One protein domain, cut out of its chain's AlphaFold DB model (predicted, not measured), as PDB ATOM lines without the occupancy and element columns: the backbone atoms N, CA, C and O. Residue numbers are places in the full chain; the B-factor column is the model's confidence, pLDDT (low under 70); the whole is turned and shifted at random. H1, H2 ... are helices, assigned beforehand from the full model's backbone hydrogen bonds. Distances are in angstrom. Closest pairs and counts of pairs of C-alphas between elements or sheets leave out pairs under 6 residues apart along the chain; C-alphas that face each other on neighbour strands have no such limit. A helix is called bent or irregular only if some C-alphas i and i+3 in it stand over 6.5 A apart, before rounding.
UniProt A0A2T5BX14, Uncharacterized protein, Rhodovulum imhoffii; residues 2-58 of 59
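What this domain is: This is residues 2 to 58 of the 59 residues of an uncharacterized protein of Rhodovulum imhoffii (UniProt A0A2T5BX14). Two helices, H2 and the much longer H3, make a loose, open V: a tight link joins them at its closed end, and the outer length of H3 with the last residues, 41 to 58, sticks out as a free arm. The short H1 comes first and folds back beside H2, with H3 away from it. The printed part has 57 residues with three named helices in the order H1, H2, H3 and no named strand; the class is all helix. The whole is loose, with a radius of gyration of the C-alphas of 13.5 A, and the C-alphas span 42 by 28 by 18 A along their three main axes.

How they stand to each other: H1, residues 2 to 6, is close to but not clearly touching H2, residues 15 to 28; their closest C-alphas, those of Thr 3 and Ala 24, are 6.6 A apart. H2 is in turn close to but not clearly touching H3, residues 34 to 56, and the closest C-alphas of the two, those of Ala 27 and Leu 37, are 7.8 A apart. H2 and H3 run opposite ways at a shallow tilt of 27 degrees, with their centres 15.5 A apart. H1 and H3 are apart. In H2 and H3 every O i to N i+4 pair is within hydrogen-bond range. In H1 0 of 1 such pairs is within range, and 0 of 2 O i to N i+3 pairs.

Where its parts are: H1 runs from Leu 2 to Ala 6 and begins at C-alpha 2, (-4.117, 5.998, 17.674). A short link of 8 residues leads to H2, which runs from Pro 15, C-alpha at (-2.293, -6.566, 0.021), to Gly 28 and measures 20.2 A from first to last C-alpha. A tight link of 5 residues follows. H3 runs from Pro 34 to Arg 56, 23 residues and 33.3 A from first to last C-alpha, and ends at C-alpha 56, (12.838, 9.440, -9.516). No helix is bent.

The domain as a whole: The two C-alphas farthest apart are those of Gly 30 and Asn 58, at 43.0 A. Residues 29 to 35 stand free, and so do residues 41 to 58, of which 41 to 56 belong to H3; the body without these stretches has 32 residues and spans 26 by 21 by 11 A. The printed part has no cut, and no link is long. The mean pLDDT of the printed part is 75.7. It is under 70 in 18 residues: 2 to 15, 29 to 30 and 57 to 58. The mean is 57 in H1, 78 in H2 and 87 in H3.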
ATOM      1  N   LEU A   2      -4.574   5.614  19.030       53.56
ATOM      2  CA  LEU A   2      -4.117   5.998  17.674       53.56
ATOM      3  C   LEU A   2      -4.072   4.851  16.635       53.56
ATOM      4  O   LEU A   2      -4.197   5.103  15.443       53.56
ATOM      5  N   THR A   3      -3.966   3.587  17.055       59.16
ATOM      6  CA  THR A   3      -3.990   2.418  16.151       59.16
ATOM      7  C   THR A   3      -5.361   2.192  15.499       59.16
ATOM      8  O   THR A   3      -5.437   1.662  14.396       59.16
ATOM      9  N   GLY A   4      -6.448   2.628  16.151       58.28
ATOM     10  CA  GLY A   4      -7.817   2.442  15.655       58.28
ATOM     11  C   GLY A   4      -8.177   3.363  14.487       58.28
ATOM     12  O   GLY A   4      -8.859   2.939  13.560       58.28
ATOM     13  N   ILE A   5      -7.663   4.598  14.483       56.53
ATOM     14  CA  ILE A   5      -7.920   5.569  13.404       56.53
ATOM     15  C   ILE A   5      -7.155   5.231  12.117       56.53
ATOM     16  O   ILE A   5      -7.679   5.444  11.026       56.53
ATOM     17  N   ALA A   6      -5.970   4.620  12.221       56.78
ATOM     18  CA  ALA A   6      -5.219   4.140  11.060       56.78
ATOM     19  C   ALA A   6      -5.946   2.997  10.322       56.78
ATOM     20  O   ALA A   6      -5.818   2.868   9.108       56.78
ATOM     21  N   SER A   7      -6.756   2.205  11.038       55.31
ATOM     22  CA  SER A   7      -7.529   1.101  10.456       55.31
ATOM     23  C   SER A   7      -8.773   1.554   9.681       55.31
ATOM     24  O   SER A   7      -9.301   0.768   8.900       55.31
ATOM     25  N   LEU A   8      -9.256   2.785   9.893       55.22
ATOM     26  CA  LEU A   8     -10.456   3.323   9.234       55.22
ATOM     27  C   LEU A   8     -10.148   4.063   7.924       55.22
ATOM     28  O   LEU A   8     -11.044   4.250   7.108       55.22
ATOM     29  N   ALA A   9      -8.898   4.488   7.719       57.56
ATOM     30  CA  ALA A   9      -8.487   5.266   6.548       57.56
ATOM     31  C   ALA A   9      -7.900   4.412   5.411       57.56
ATOM     32  O   ALA A   9      -7.700   4.919   4.306       57.56
ATOM     33  N   LEU A  10      -7.603   3.134   5.664       50.34
ATOM     34  CA  LEU A  10      -7.022   2.257   4.658       50.34
ATOM     35  C   LEU A  10      -8.124   1.490   3.909       50.34
ATOM     36  O   LEU A  10      -8.942   0.836   4.558       50.34
ATOM     37  N   PRO A  11      -8.148   1.517   2.564       51.88
ATOM     38  CA  PRO A  11      -9.082   0.721   1.779       51.88
ATOM     39  C   PRO A  11      -8.940  -0.758   2.156       51.88
ATOM     40  O   PRO A  11      -7.866  -1.342   2.023       51.88
ATOM     41  N   ALA A  12     -10.023  -1.358   2.649       58.44
ATOM     42  CA  ALA A  12     -10.040  -2.698   3.237       58.44
ATOM     43  C   ALA A  12      -9.889  -3.851   2.218       58.44
ATOM     44  O   ALA A  12     -10.181  -5.001   2.537       58.44
ATOM     45  N   THR A  13      -9.450  -3.572   0.989       58.09
ATOM     46  CA  THR A  13      -9.360  -4.555  -0.093       58.09
ATOM     47  C   THR A  13      -8.051  -4.389  -0.869       58.09
ATOM     48  O   THR A  13      -7.906  -3.524  -1.729       58.09
ATOM     49  N   GLY A  14      -7.063  -5.229  -0.537       62.41
ATOM     50  CA  GLY A  14      -5.758  -5.301  -1.203       62.41
ATOM     51  C   GLY A  14      -4.617  -5.695  -0.251       62.41
ATOM     52  O   GLY A  14      -4.785  -5.612   0.964       62.41
ATOM     53  N   PRO A  15      -3.431  -6.066  -0.771       64.50
ATOM     54  CA  PRO A  15      -2.293  -6.566   0.021       64.50
ATOM     55  C   PRO A  15      -1.784  -5.588   1.099       64.50
ATOM     56  O   PRO A  15      -1.152  -5.994   2.073       64.50
ATOM     57  N   LEU A  16      -2.084  -4.293   0.960       75.56
ATOM     58  CA  LEU A  16      -1.793  -3.282   1.982       75.56
ATOM     59  C   LEU A  16      -2.729  -3.390   3.199       75.56
ATOM     60  O   LEU A  16      -2.299  -3.123   4.317       75.56
ATOM     61  N   GLY A  17      -3.973  -3.837   3.004       76.50
ATOM     62  CA  GLY A  17      -4.938  -4.083   4.078       76.50
ATOM     63  C   GLY A  17      -4.501  -5.207   5.018       76.50
ATOM     64  O   GLY A  17      -4.553  -5.043   6.239       76.50
ATOM     65  N   GLU A  18      -3.988  -6.316   4.472       78.81
ATOM     66  CA  GLU A  18      -3.388  -7.394   5.273       78.81
ATOM     67  C   GLU A  18      -2.168  -6.912   6.060       78.81
ATOM     68  O   GLU A  18      -2.034  -7.236   7.241       78.81
ATOM     69  N   LEU A  19      -1.299  -6.107   5.437       80.38
ATOM     70  CA  LEU A  19      -0.122  -5.550   6.101       80.38
ATOM     71  C   LEU A  19      -0.518  -4.662   7.285       80.38
ATOM     72  O   LEU A  19       0.054  -4.779   8.367       80.38
ATOM     73  N   SER A  20      -1.524  -3.808   7.127       77.31
ATOM     74  CA  SER A  20      -1.992  -2.955   8.221       77.31
ATOM     75  C   SER A  20      -2.682  -3.733   9.332       77.31
ATOM     76  O   SER A  20      -2.490  -3.403  10.502       77.31
ATOM     77  N   ARG A  21      -3.399  -4.813   9.004       78.75
ATOM     78  CA  ARG A  21      -3.928  -5.746  10.006       78.75
ATOM     79  C   ARG A  21      -2.802  -6.452  10.763       78.75
ATOM     80  O   ARG A  21      -2.876  -6.552  11.983       78.75
ATOM     81  N   LEU A  22      -1.752  -6.896  10.071       81.00
ATOM     82  CA  LEU A  22      -0.568  -7.506  10.681       81.00
ATOM     83  C   LEU A  22       0.139  -6.526  11.625       81.00
ATOM     84  O   LEU A  22       0.449  -6.884  12.756       81.00
ATOM     85  N   ILE A  23       0.347  -5.280  11.189       80.12
ATOM     86  CA  ILE A  23       0.948  -4.221  12.011       80.12
ATOM     87  C   ILE A  23       0.081  -3.935  13.241       80.12
ATOM     88  O   ILE A  23       0.615  -3.791  14.336       80.12
ATOM     89  N   ALA A  24      -1.244  -3.885  13.089       81.94
ATOM     90  CA  ALA A  24      -2.164  -3.656  14.202       81.94
ATOM     91  C   ALA A  24      -2.162  -4.816  15.214       81.94
ATOM     92  O   ALA A  24      -2.151  -4.567  16.419       81.94
ATOM     93  N   LEU A  25      -2.120  -6.066  14.738       82.56
ATOM     94  CA  LEU A  25      -1.987  -7.255  15.586       82.56
ATOM     95  C   LEU A  25      -0.642  -7.276  16.315       82.56
ATOM     96  O   LEU A  25      -0.597  -7.553  17.510       82.56
ATOM     97  N   LEU A  26       0.443  -6.942  15.616       81.69
ATOM     98  CA  LEU A  26       1.773  -6.890  16.204       81.69
ATOM     99  C   LEU A  26       1.882  -5.756  17.226       81.69
ATOM    100  O   LEU A  26       2.354  -5.994  18.320       81.69
ATOM    101  N   ALA A  27       1.400  -4.550  16.931       78.06
ATOM    102  CA  ALA A  27       1.457  -3.416  17.857       78.06
ATOM    103  C   ALA A  27       0.537  -3.570  19.084       78.06
ATOM    104  O   ALA A  27       0.748  -2.898  20.092       78.06
ATOM    105  N   GLY A  28      -0.498  -4.411  18.991       73.81
ATOM    106  CA  GLY A  28      -1.419  -4.726  20.087       73.81
ATOM    107  C   GLY A  28      -1.071  -5.997  20.869       73.81
ATOM    108  O   GLY A  28      -1.729  -6.282  21.867       73.81
ATOM    109  N   SER A  29      -0.072  -6.764  20.428       69.12
ATOM    110  CA  SER A  29       0.391  -7.972  21.113       69.12
ATOM    111  C   SER A  29       1.216  -7.599  22.347       69.12
ATOM    112  O   SER A  29       2.163  -6.822  22.252       69.12
ATOM    113  N   GLY A  30       0.891  -8.174  23.509       66.62
ATOM    114  CA  GLY A  30       1.693  -8.015  24.731       66.62
ATOM    115  C   GLY A  30       3.117  -8.577  24.612       66.62
ATOM    116  O   GLY A  30       4.003  -8.129  25.332       66.62
ATOM    117  N   ASP A  31       3.341  -9.480  23.651       70.25
ATOM    118  CA  ASP A  31       4.636 -10.093  23.325       70.25
ATOM    119  C   ASP A  31       5.293  -9.472  22.082       70.25
ATOM    120  O   ASP A  31       6.212 -10.044  21.489       70.25
ATOM    121  N   ALA A  32       4.817  -8.309  21.631       73.69
ATOM    122  CA  ALA A  32       5.438  -7.587  20.531       73.69
ATOM    123  C   ALA A  32       6.875  -7.216  20.903       73.69
ATOM    124  O   ALA A  32       7.118  -6.275  21.661       73.69
ATOM    125  N   SER A  33       7.847  -7.970  20.384       76.56
ATOM    126  CA  SER A  33       9.238  -7.740  20.753       76.56
ATOM    127  C   SER A  33       9.673  -6.342  20.279       76.56
ATOM    128  O   SER A  33       9.481  -5.996  19.105       76.56
ATOM    129  N   PRO A  34      10.284  -5.519  21.153       80.81
ATOM    130  CA  PRO A  34      10.728  -4.176  20.781       80.81
ATOM    131  C   PRO A  34      11.661  -4.172  19.562       80.81
ATOM    132  O   PRO A  34      11.563  -3.303  18.697       80.81
ATOM    133  N   ALA A  35      12.519  -5.191  19.445       87.56
ATOM    134  CA  ALA A  35      13.411  -5.369  18.304       87.56
ATOM    135  C   ALA A  35      12.654  -5.632  16.990       87.56
ATOM    136  O   ALA A  35      13.026  -5.087  15.952       87.56
ATOM    137  N   GLY A  36      11.573  -6.421  17.026       84.00
ATOM    138  CA  GLY A  36      10.757  -6.713  15.846       84.00
ATOM    139  C   GLY A  36      10.077  -5.465  15.283       84.00
ATOM    140  O   GLY A  36      10.074  -5.255  14.072       84.00
ATOM    141  N   LEU A  37       9.577  -4.590  16.157       85.25
ATOM    142  CA  LEU A  37       8.976  -3.315  15.754       85.25
ATOM    143  C   LEU A  37      10.006  -2.337  15.179       85.25
ATOM    144  O   LEU A  37       9.717  -1.657  14.195       85.25
ATOM    145  N   MET A  38      11.218  -2.292  15.740       89.06
ATOM    146  CA  MET A  38      12.313  -1.495  15.176       89.06
ATOM    147  C   MET A  38      12.729  -2.010  13.796       89.06
ATOM    148  O   MET A  38      12.859  -1.219  12.864       89.06
ATOM    149  N   PHE A  39      12.889  -3.328  13.643       89.12
ATOM    150  CA  PHE A  39      13.221  -3.949  12.361       89.12
ATOM    151  C   PHE A  39      12.145  -3.669  11.307       89.12
ATOM    152  O   PHE A  39      12.460  -3.277  10.185       89.12
ATOM    153  N   LEU A  40      10.873  -3.790  11.690       86.25
ATOM    154  CA  LEU A  40       9.742  -3.466  10.829       86.25
ATOM    155  C   LEU A  40       9.741  -1.984  10.433       86.25
ATOM    156  O   LEU A  40       9.623  -1.671   9.253       86.25
ATOM    157  N   GLY A  41       9.919  -1.073  11.392       87.94
ATOM    158  CA  GLY A  41       9.969   0.366  11.136       87.94
ATOM    159  C   GLY A  41      11.097   0.752  10.178       87.94
ATOM    160  O   GLY A  41      10.852   1.415   9.171       87.94
ATOM    161  N   LEU A  42      12.320   0.281  10.438       93.88
ATOM    162  CA  LEU A  42      13.479   0.528   9.574       93.88
ATOM    163  C   LEU A  42      13.305  -0.102   8.184       93.88
ATOM    164  O   LEU A  42      13.624   0.535   7.179       93.88
ATOM    165  N   GLY A  43      12.746  -1.311   8.110       90.00
ATOM    166  CA  GLY A  43      12.438  -1.987   6.851       90.00
ATOM    167  C   GLY A  43      11.429  -1.215   5.994       90.00
ATOM    168  O   GLY A  43      11.649  -1.037   4.795       90.00
ATOM    169  N   LEU A  44      10.362  -0.688   6.605       89.69
ATOM    170  CA  LEU A  44       9.368   0.142   5.917       89.69
ATOM    171  C   LEU A  44       9.958   1.476   5.435       89.69
ATOM    172  O   LEU A  44       9.656   1.911   4.323       89.69
ATOM    173  N   ILE A  45      10.840   2.102   6.223       91.69
ATOM    174  CA  ILE A  45      11.566   3.315   5.814       91.69
ATOM    175  C   ILE A  45      12.460   3.028   4.598       91.69
ATOM    176  O   ILE A  45      12.416   3.771   3.617       91.69
ATOM    177  N   GLY A  46      13.228   1.936   4.621       90.62
ATOM    178  CA  GLY A  46      14.083   1.534   3.500       90.62
ATOM    179  C   GLY A  46      13.292   1.188   2.235       90.62
ATOM    180  O   GLY A  46      13.700   1.546   1.126       90.62
ATOM    181  N   LEU A  47      12.127   0.549   2.386       90.62
ATOM    182  CA  LEU A  47      11.215   0.280   1.276       90.62
ATOM    183  C   LEU A  47      10.691   1.580   0.651       90.62
ATOM    184  O   LEU A  47      10.750   1.718  -0.570       90.62
ATOM    185  N   ARG A  48      10.238   2.545   1.466       87.12
ATOM    186  CA  ARG A  48       9.822   3.879   0.993       87.12
ATOM    187  C   ARG A  48      10.928   4.537   0.175       87.12
ATOM    188  O   ARG A  48      10.688   4.986  -0.938       87.12
ATOM    189  N   ASP A  49      12.134   4.560   0.718       92.12
ATOM    190  CA  ASP A  49      13.290   5.199   0.095       92.12
ATOM    191  C   ASP A  49      13.669   4.521  -1.240       92.12
ATOM    192  O   ASP A  49      13.956   5.180  -2.240       92.12
ATOM    193  N   ARG A  50      13.572   3.185  -1.322       88.88
ATOM    194  CA  ARG A  50      13.720   2.444  -2.588       88.88
ATOM    195  C   ARG A  50      12.650   2.826  -3.611       88.88
ATOM    196  O   ARG A  50      12.982   3.000  -4.780       88.88
ATOM    197  N   ILE A  51      11.396   2.941  -3.183       90.00
ATOM    198  CA  ILE A  51      10.274   3.323  -4.044       90.00
ATOM    199  C   ILE A  51      10.472   4.752  -4.572       90.00
ATOM    200  O   ILE A  51      10.402   4.967  -5.779       90.00
ATOM    201  N   GLU A  52      10.802   5.710  -3.703       90.88
ATOM    202  CA  GLU A  52      11.056   7.107  -4.084       90.88
ATOM    203  C   GLU A  52      12.210   7.236  -5.082       90.88
ATOM    204  O   GLU A  52      12.111   7.990  -6.051       90.88
ATOM    205  N   ARG A  53      13.289   6.468  -4.896       88.94
ATOM    206  CA  ARG A  53      14.387   6.406  -5.868       88.94
ATOM    207  C   ARG A  53      13.981   5.751  -7.185       88.94
ATOM    208  O   ARG A  53      14.365   6.249  -8.236       88.94
ATOM    209  N   GLY A  54      13.204   4.670  -7.139       84.44
ATOM    210  CA  GLY A  54      12.691   4.001  -8.336       84.44
ATOM    211  C   GLY A  54      11.800   4.916  -9.181       84.44
ATOM    212  O   GLY A  54      11.953   4.954 -10.396       84.44
ATOM    213  N   PHE A  55      10.936   5.713  -8.542       77.19
ATOM    214  CA  PHE A  55      10.109   6.711  -9.226       77.19
ATOM    215  C   PHE A  55      10.924   7.890  -9.774       77.19
ATOM    216  O   PHE A  55      10.658   8.338 -10.882       77.19
ATOM    217  N   ARG A  56      11.938   8.371  -9.040       74.25
ATOM    218  CA  ARG A  56      12.838   9.440  -9.516       74.25
ATOM    219  C   ARG A  56      13.755   9.008 -10.662       74.25
ATOM    220  O   ARG A  56      14.179   9.859 -11.426       74.25
ATOM    221  N   GLY A  57      14.071   7.718 -10.775       65.19
ATOM    222  CA  GLY A  57      14.863   7.168 -11.881       65.19
ATOM    223  C   GLY A  57      14.075   6.941 -13.177       65.19
ATOM    224  O   GLY A  57      14.682   6.593 -14.184       65.19
ATOM    225  N   ASN A  58      12.750   7.120 -13.154       56.56
ATOM    226  CA  ASN A  58      11.850   7.003 -14.307       56.56
ATOM    227  C   ASN A  58      11.170   8.351 -14.643       56.56
ATOM    228  O   ASN A  58      10.043   8.369 -15.140       56.56
TER     229      ASN A  58